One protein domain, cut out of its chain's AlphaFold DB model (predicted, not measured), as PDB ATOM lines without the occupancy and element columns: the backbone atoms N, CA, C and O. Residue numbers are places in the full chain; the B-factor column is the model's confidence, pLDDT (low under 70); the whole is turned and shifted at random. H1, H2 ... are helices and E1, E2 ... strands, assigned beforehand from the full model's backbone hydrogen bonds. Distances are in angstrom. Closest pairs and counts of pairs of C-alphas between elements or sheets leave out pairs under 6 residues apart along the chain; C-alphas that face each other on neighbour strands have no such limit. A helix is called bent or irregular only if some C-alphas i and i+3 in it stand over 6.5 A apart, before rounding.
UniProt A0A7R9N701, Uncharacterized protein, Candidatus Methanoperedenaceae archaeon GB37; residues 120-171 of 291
ATOM      1  N   GLU A 120     128.999 206.965 201.028       84.50
ATOM      2  CA  GLU A 120     127.981 206.654 200.025       84.50
ATOM      3  C   GLU A 120     127.946 207.670 198.881       84.50
ATOM      4  O   GLU A 120     127.935 207.268 197.721       84.50
ATOM      5  N   GLU A 121     127.988 208.965 199.192       75.88
ATOM      6  CA  GLU A 121     128.031 210.024 198.175       75.88
ATOM      7  C   GLU A 121     129.314 209.912 197.335       75.88
ATOM      8  O   GLU A 121     129.256 209.950 196.108       75.88
ATOM      9  N   ILE A 122     130.463 209.644 197.966       80.88
ATOM     10  CA  ILE A 122     131.732 209.364 197.277       80.88
ATOM     11  C   ILE A 122     131.594 208.130 196.369       80.88
ATOM     12  O   ILE A 122     132.028 208.157 195.218       80.88
ATOM     13  N   ALA A 123     130.979 207.047 196.850       82.06
ATOM     14  CA  ALA A 123     130.764 205.839 196.054       82.06
ATOM     15  C   ALA A 123     129.930 206.122 194.797       82.06
ATOM     16  O   ALA A 123     130.306 205.707 193.702       82.06
ATOM     17  N   GLU A 124     128.840 206.873 194.943       71.69
ATOM     18  CA  GLU A 124     127.967 207.275 193.842       71.69
ATOM     19  C   GLU A 124     128.705 208.166 192.834       71.69
ATOM     20  O   GLU A 124     128.692 207.887 191.633       71.69
ATOM     21  N   ILE A 125     129.431 209.175 193.325       67.69
ATOM     22  CA  ILE A 125     130.255 210.093 192.526       67.69
ATOM     23  C   ILE A 125     131.231 209.318 191.632       67.69
ATOM     24  O   ILE A 125     131.343 209.613 190.441       67.69
ATOM     25  N   PHE A 126     131.906 208.302 192.176       70.00
ATOM     26  CA  PHE A 126     132.891 207.501 191.442       70.00
ATOM     27  C   PHE A 126     132.308 206.262 190.738       70.00
ATOM     28  O   PHE A 126     133.068 205.511 190.121       70.00
ATOM     29  N   GLY A 127     130.995 206.019 190.823       68.31
ATOM     30  CA  GLY A 127     130.369 204.788 190.326       68.31
ATOM     31  C   GLY A 127     131.028 203.521 190.892       68.31
ATOM     32  O   GLY A 127     131.335 202.571 190.159       68.31
ATOM     33  N   ALA A 128     131.328 203.548 192.188       80.50
ATOM     34  CA  ALA A 128     132.033 202.505 192.910       80.50
ATOM     35  C   ALA A 128     131.097 201.725 193.841       80.50
ATOM     36  O   ALA A 128     130.160 202.277 194.411       80.50
ATOM     37  N   ASP A 129     131.393 200.442 194.037       81.75
ATOM     38  CA  ASP A 129     130.731 199.621 195.047       81.75
ATOM     39  C   ASP A 129     131.461 199.767 196.388       81.75
ATOM     40  O   ASP A 129     132.692 199.776 196.443       81.75
ATOM     41  N   ILE A 130     130.714 199.853 197.489       90.12
ATOM     42  CA  ILE A 130     131.287 199.844 198.842       90.12
ATOM     43  C   ILE A 130     131.477 198.390 199.281       90.12
ATOM     44  O   ILE A 130     130.501 197.685 199.547       90.12
ATOM     45  N   GLU A 131     132.731 197.959 199.397       92.50
ATOM     46  CA  GLU A 131     133.101 196.589 199.783       92.50
ATOM     47  C   GLU A 131     133.006 196.378 201.303       92.50
ATOM     48  O   GLU A 131     132.651 195.301 201.776       92.50
ATOM     49  N   THR A 132     133.272 197.425 202.089       91.75
ATOM     50  CA  THR A 132     133.258 197.390 203.563       91.75
ATOM     51  C   THR A 132     132.094 198.213 204.118       91.75
ATOM     52  O   THR A 132     132.284 199.299 204.665       91.75
ATOM     53  N   LYS A 133     130.859 197.724 203.965       88.06
ATOM     54  CA  LYS A 133     129.648 198.465 204.379       88.06
ATOM     55  C   LYS A 133     129.611 198.803 205.875       88.06
ATOM     56  O   LYS A 133     129.094 199.852 206.243       88.06
ATOM     57  N   ASP A 134     130.195 197.961 206.725       89.25
ATOM     58  CA  ASP A 134     130.187 198.170 208.177       89.25
ATOM     59  C   ASP A 134     131.055 199.363 208.615       89.25
ATOM     60  O   ASP A 134     130.751 200.014 209.619       89.25
ATOM     61  N   SER A 135     132.088 199.713 207.837       91.38
ATOM     62  CA  SER A 135     132.982 200.829 208.166       91.38
ATOM     63  C   SER A 135     132.396 202.200 207.825       91.38
ATOM     64  O   SER A 135     132.848 203.207 208.370       91.38
ATOM     65  N   THR A 136     131.349 202.288 206.989       90.44
ATOM     66  CA  THR A 136     130.832 203.602 206.553       90.44
ATOM     67  C   THR A 136     130.324 204.431 207.726       90.44
ATOM     68  O   THR A 136     130.468 205.649 207.733       90.44
ATOM     69  N   LYS A 137     129.796 203.787 208.775       88.44
ATOM     70  CA  LYS A 137     129.320 204.484 209.975       88.44
ATOM     71  C   LYS A 137     130.452 205.193 210.722       88.44
ATOM     72  O   LYS A 137     130.282 206.351 211.102       88.44
ATOM     73  N   SER A 138     131.575 204.517 210.963       91.81
ATOM     74  CA  SER A 138     132.714 205.105 211.682       91.81
ATOM     75  C   SER A 138     133.397 206.180 210.838       91.81
ATOM     76  O   SER A 138     133.671 207.267 211.348       91.81
ATOM     77  N   VAL A 139     133.567 205.928 209.538       91.81
ATOM     78  CA  VAL A 139     134.162 206.890 208.603       91.81
ATOM     79  C   VAL A 139     133.296 208.144 208.469       91.81
ATOM     80  O   VAL A 139     133.804 209.248 208.654       91.81
ATOM     81  N   ASN A 140     131.981 208.007 208.267       88.88
ATOM     82  CA  ASN A 140     131.066 209.152 208.176       88.88
ATOM     83  C   ASN A 140     131.071 210.003 209.460       88.88
ATOM     84  O   ASN A 140     131.023 211.229 209.387       88.88
ATOM     85  N   LEU A 141     131.186 209.388 210.644       88.62
ATOM     86  CA  LEU A 141     131.327 210.134 211.904       88.62
ATOM     87  C   LEU A 141     132.625 210.953 211.964       88.62
ATOM     88  O   LEU A 141     132.630 212.039 212.547       88.62
ATOM     89  N   GLU A 142     133.714 210.451 211.385       90.50
ATOM     90  CA  GLU A 142     134.986 211.170 211.314       90.50
ATOM     91  C   GLU A 142     134.980 212.274 210.249       90.50
ATOM     92  O   GLU A 142     135.488 213.359 210.535       90.50
ATOM     93  N   ILE A 143     134.327 212.072 209.097       85.44
ATOM     94  CA  ILE A 143     134.119 213.107 208.062       85.44
ATOM     95  C   ILE A 143     133.484 214.365 208.677       85.44
ATOM     96  O   ILE A 143     133.905 215.496 208.416       85.44
ATOM     97  N   LEU A 144     132.528 214.196 209.596       80.38
ATOM     98  CA  LEU A 144     131.911 215.328 210.295       80.38
ATOM     99  C   LEU A 144     132.908 216.136 211.139       80.38
ATOM    100  O   LEU A 144     132.706 217.338 211.324       80.38
ATOM    101  N   LYS A 145     133.965 215.509 211.660       83.31
ATOM    102  CA  LYS A 145     134.929 216.124 212.587       83.31
ATOM    103  C   LYS A 145     136.165 216.671 211.883       83.31
ATOM    104  O   LYS A 145     136.668 217.719 212.277       83.31
ATOM    105  N   LYS A 146     136.662 215.970 210.867       80.81
ATOM    106  CA  LYS A 146     137.931 216.260 210.188       80.81
ATOM    107  C   LYS A 146     137.834 215.960 208.702       80.81
ATOM    108  O   LYS A 146     136.827 215.441 208.235       80.81
ATOM    109  N   ASP A 147     138.831 216.388 207.949       74.62
ATOM    110  CA  ASP A 147     138.956 215.950 206.566       74.62
ATOM    111  C   ASP A 147     139.454 214.498 206.540       74.62
ATOM    112  O   ASP A 147     140.366 214.143 207.296       74.62
ATOM    113  N   VAL A 148     138.801 213.648 205.751       83.56
ATOM    114  CA  VAL A 148     139.140 212.227 205.630       83.56
ATOM    115  C   VAL A 148     139.585 211.991 204.190       83.56
ATOM    116  O   VAL A 148     138.770 212.138 203.283       83.56
ATOM    117  N   PRO A 149     140.858 211.636 203.955       77.44
ATOM    118  CA  PRO A 149     141.377 211.533 202.600       77.44
ATOM    119  C   PRO A 149     140.786 210.329 201.861       77.44
ATOM    120  O   PRO A 149     140.757 209.214 202.385       77.44
ATOM    121  N   VAL A 150     140.405 210.542 200.602       80.06
ATOM    122  CA  VAL A 150     140.053 209.468 199.665       80.06
ATOM    123  C   VAL A 150     141.314 209.042 198.918       80.06
ATOM    124  O   VAL A 150     141.860 209.787 198.107       80.06
ATOM    125  N   LEU A 151     141.805 207.835 199.202       79.75
ATOM    126  CA  LEU A 151     143.036 207.313 198.608       79.75
ATOM    127  C   LEU A 151     142.725 206.329 197.480       79.75
ATOM    128  O   LEU A 151     142.174 205.252 197.707       79.75
ATOM    129  N   ARG A 152     143.147 206.662 196.258       78.75
ATOM    130  CA  ARG A 152     143.060 205.755 195.108       78.75
ATOM    131  C   ARG A 152     144.296 204.857 195.028       78.75
ATOM    132  O   ARG A 152     145.420 205.347 194.939       78.75
ATOM    133  N   ILE A 153     144.085 203.539 194.999       83.12
ATOM    134  CA  ILE A 153     145.157 202.540 194.894       83.12
ATOM    135  C   ILE A 153     145.117 201.854 193.525       83.12
ATOM    136  O   ILE A 153     144.206 201.085 193.231       83.12
ATOM    137  N   ASP A 154     146.141 202.087 192.701       75.56
ATOM    138  CA  ASP A 154     146.298 201.396 191.416       75.56
ATOM    139  C   ASP A 154     147.000 200.033 191.608       75.56
ATOM    140  O   ASP A 154     147.970 199.924 192.373       75.56
ATOM    141  N   GLY A 155     146.494 198.994 190.932       75.50
ATOM    142  CA  GLY A 155     146.964 197.605 191.036       75.50
ATOM    143  C   GLY A 155     148.079 197.212 190.046       75.50
ATOM    144  O   GLY A 155     148.529 198.053 189.269       75.50
ATOM    145  N   PRO A 156     148.506 195.927 190.044       79.00
ATOM    146  CA  PRO A 156     148.069 194.855 190.947       79.00
ATOM    147  C   PRO A 156     148.741 194.956 192.329       79.00
ATOM    148  O   PRO A 156     149.965 195.028 192.420       79.00
ATOM    149  N   LYS A 157     147.948 194.972 193.410       83.62
ATOM    150  CA  LYS A 157     148.410 195.068 194.810       83.62
ATOM    151  C   LYS A 157     147.438 194.346 195.748       83.62
ATOM    152  O   LYS A 157     146.265 194.204 195.416       83.62
ATOM    153  N   ILE A 158     147.921 193.941 196.922       86.19
ATOM    154  CA  ILE A 158     147.090 193.493 198.050       86.19
ATOM    155  C   ILE A 158     147.036 194.643 199.056       86.19
ATOM    156  O   ILE A 158     148.082 195.187 199.410       86.19
ATOM    157  N   VAL A 159     145.835 195.021 199.497       90.12
ATOM    158  CA  VAL A 159     145.627 196.083 200.489       90.12
ATOM    159  C   VAL A 159     145.077 195.448 201.763       90.12
ATOM    160  O   VAL A 159     144.041 194.789 201.722       90.12
ATOM    161  N   LEU A 160     145.783 195.626 202.880       93.00
ATOM    162  CA  LEU A 160     145.316 195.261 204.215       93.00
ATOM    163  C   LEU A 160     144.818 196.533 204.904       93.00
ATOM    164  O   LEU A 160     145.560 197.513 204.976       93.00
ATOM    165  N   VAL A 161     143.577 196.521 205.384       94.00
ATOM    166  CA  VAL A 161     142.933 197.672 206.028       94.00
ATOM    167  C   VAL A 161     142.334 197.272 207.375       94.00
ATOM    168  O   VAL A 161     142.000 196.106 207.578       94.00
ATOM    169  N   ASN A 162     142.200 198.239 208.280       93.62
ATOM    170  CA  ASN A 162     141.493 198.067 209.549       93.62
ATOM    171  C   ASN A 162     139.982 198.332 209.377       93.62
ATOM    172  O   ASN A 162     139.542 198.824 208.338       93.62
ATOM    173  N   GLU A 163     139.188 198.030 210.409       89.69
ATOM    174  CA  GLU A 163     137.717 198.179 210.410       89.69
ATOM    175  C   GLU A 163     137.226 199.630 210.237       89.69
ATOM    176  O   GLU A 163     136.065 199.862 209.910       89.69
ATOM    177  N   ASP A 164     138.091 200.620 210.445       89.75
ATOM    178  CA  ASP A 164     137.809 202.051 210.311       89.75
ATOM    179  C   ASP A 164     138.154 202.621 208.925       89.75
ATOM    180  O   ASP A 164     138.169 203.837 208.737       89.75
ATOM    181  N   VAL A 165     138.399 201.754 207.940       93.75
ATOM    182  CA  VAL A 165     138.675 202.139 206.552       93.75
ATOM    183  C   VAL A 165     137.525 201.699 205.651       93.75
ATOM    184  O   VAL A 165     137.123 200.534 205.648       93.75
ATOM    185  N   SER A 166     136.996 202.625 204.847       94.06
ATOM    186  CA  SER A 166     136.041 202.294 203.787       94.06
ATOM    187  C   SER A 166     136.756 201.982 202.478       94.06
ATOM    188  O   SER A 166     137.487 202.812 201.946       94.06
ATOM    189  N   VAL A 167     136.538 200.772 201.961       94.12
ATOM    190  CA  VAL A 167     137.071 200.315 200.676       94.12
ATOM    191  C   VAL A 167     135.981 200.424 199.621       94.12
ATOM    192  O   VAL A 167     134.910 199.828 199.752       94.12
ATOM    193  N   LEU A 168     136.283 201.176 198.565       89.94
ATOM    194  CA  LEU A 168     135.429 201.343 197.399       89.94
ATOM    195  C   LEU A 168     136.079 200.679 196.184       89.94
ATOM    196  O   LEU A 168     137.274 200.863 195.940       89.94
ATOM    197  N   SER A 169     135.303 199.926 195.404       85.44
ATOM    198  CA  SER A 169     135.764 199.306 194.165       85.44
ATOM    199  C   SER A 169     135.116 199.979 192.953       85.44
ATOM    200  O   SER A 169     133.907 199.929 192.743       85.44
ATOM    201  N   ILE A 170     135.931 200.643 192.126       75.88
ATOM    202  CA  ILE A 170     135.435 201.292 190.906       75.88
ATOM    203  C   ILE A 170     134.992 200.204 189.924       75.88
ATOM    204  O   ILE A 170     135.810 199.460 189.364       75.88
ATOM    205  N   ARG A 171     133.676 200.125 189.712       65.50
ATOM    206  CA  ARG A 171     133.040 199.160 188.811       65.50
ATOM    207  C   ARG A 171     132.582 199.763 187.497       65.50
ATOM    208  O   ARG A 171     132.166 198.997 186.626       65.50
TER     209      ARG A 171
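AT A GLANCE: This is residues 120 to 171 of the 291 residues of an uncharacterized protein of Candidatus Methanoperedenaceae archaeon GB37 (UniProt A0A7R9N701). A tiny two-stranded ribbon, E1 and E2, has the short helix H1 near it and the longer helix H2 beyond one end; residues 144 to 167 swing out in a wide loop from H2 back to E2. The 52 printed residues run H1, E1, H2, E2, mixed in class, with 23 in named elements. The sheet, order E1 - E2, is antiparallel. The whole is compact, radius of gyration of the C-alphas 11.1 A, spanning 33 by 23 by 19 A.

HOW THE PARTS SIT: Look first at E1, residues 128 to 130, and E2, residues 168 to 170: antiparallel at 155 degrees, with N 129 and O 169 within hydrogen-bond range at 2.9 A. In H1, residues 120 to 125, C-alpha 123 is 6.3 A from C-alpha 129, its closest in E1. H2, residues 133 to 143, is close to but not clearly touching H1, about perpendicular at 89 degrees; their closest C-alphas, Glu 120 and Thr 136, are 7.7 A apart. Every O i to N i+4 pair is within hydrogen-bond range in H1, 5 of 7 in H2.

IN THESE COORDINATES: Find C-alpha 120 at (127.981, 206.654, 200.025), where H1 begins its 8.6 A. H2 covers 15.7 A and is irregular, but only just: C-alphas 134 and 137 are 6.6 A apart. E1 and E2 each measure 6.5 A; E2 ends at C-alpha 170, (135.435, 201.292, 190.906).

THE WHOLE: The farthest C-alphas, Lys 145 and Pro 156, are 33.1 A apart. The printed part has no cut; H2 to E2 is a long link. Residues 125, 127 and 171 are under 70 in pLDDT.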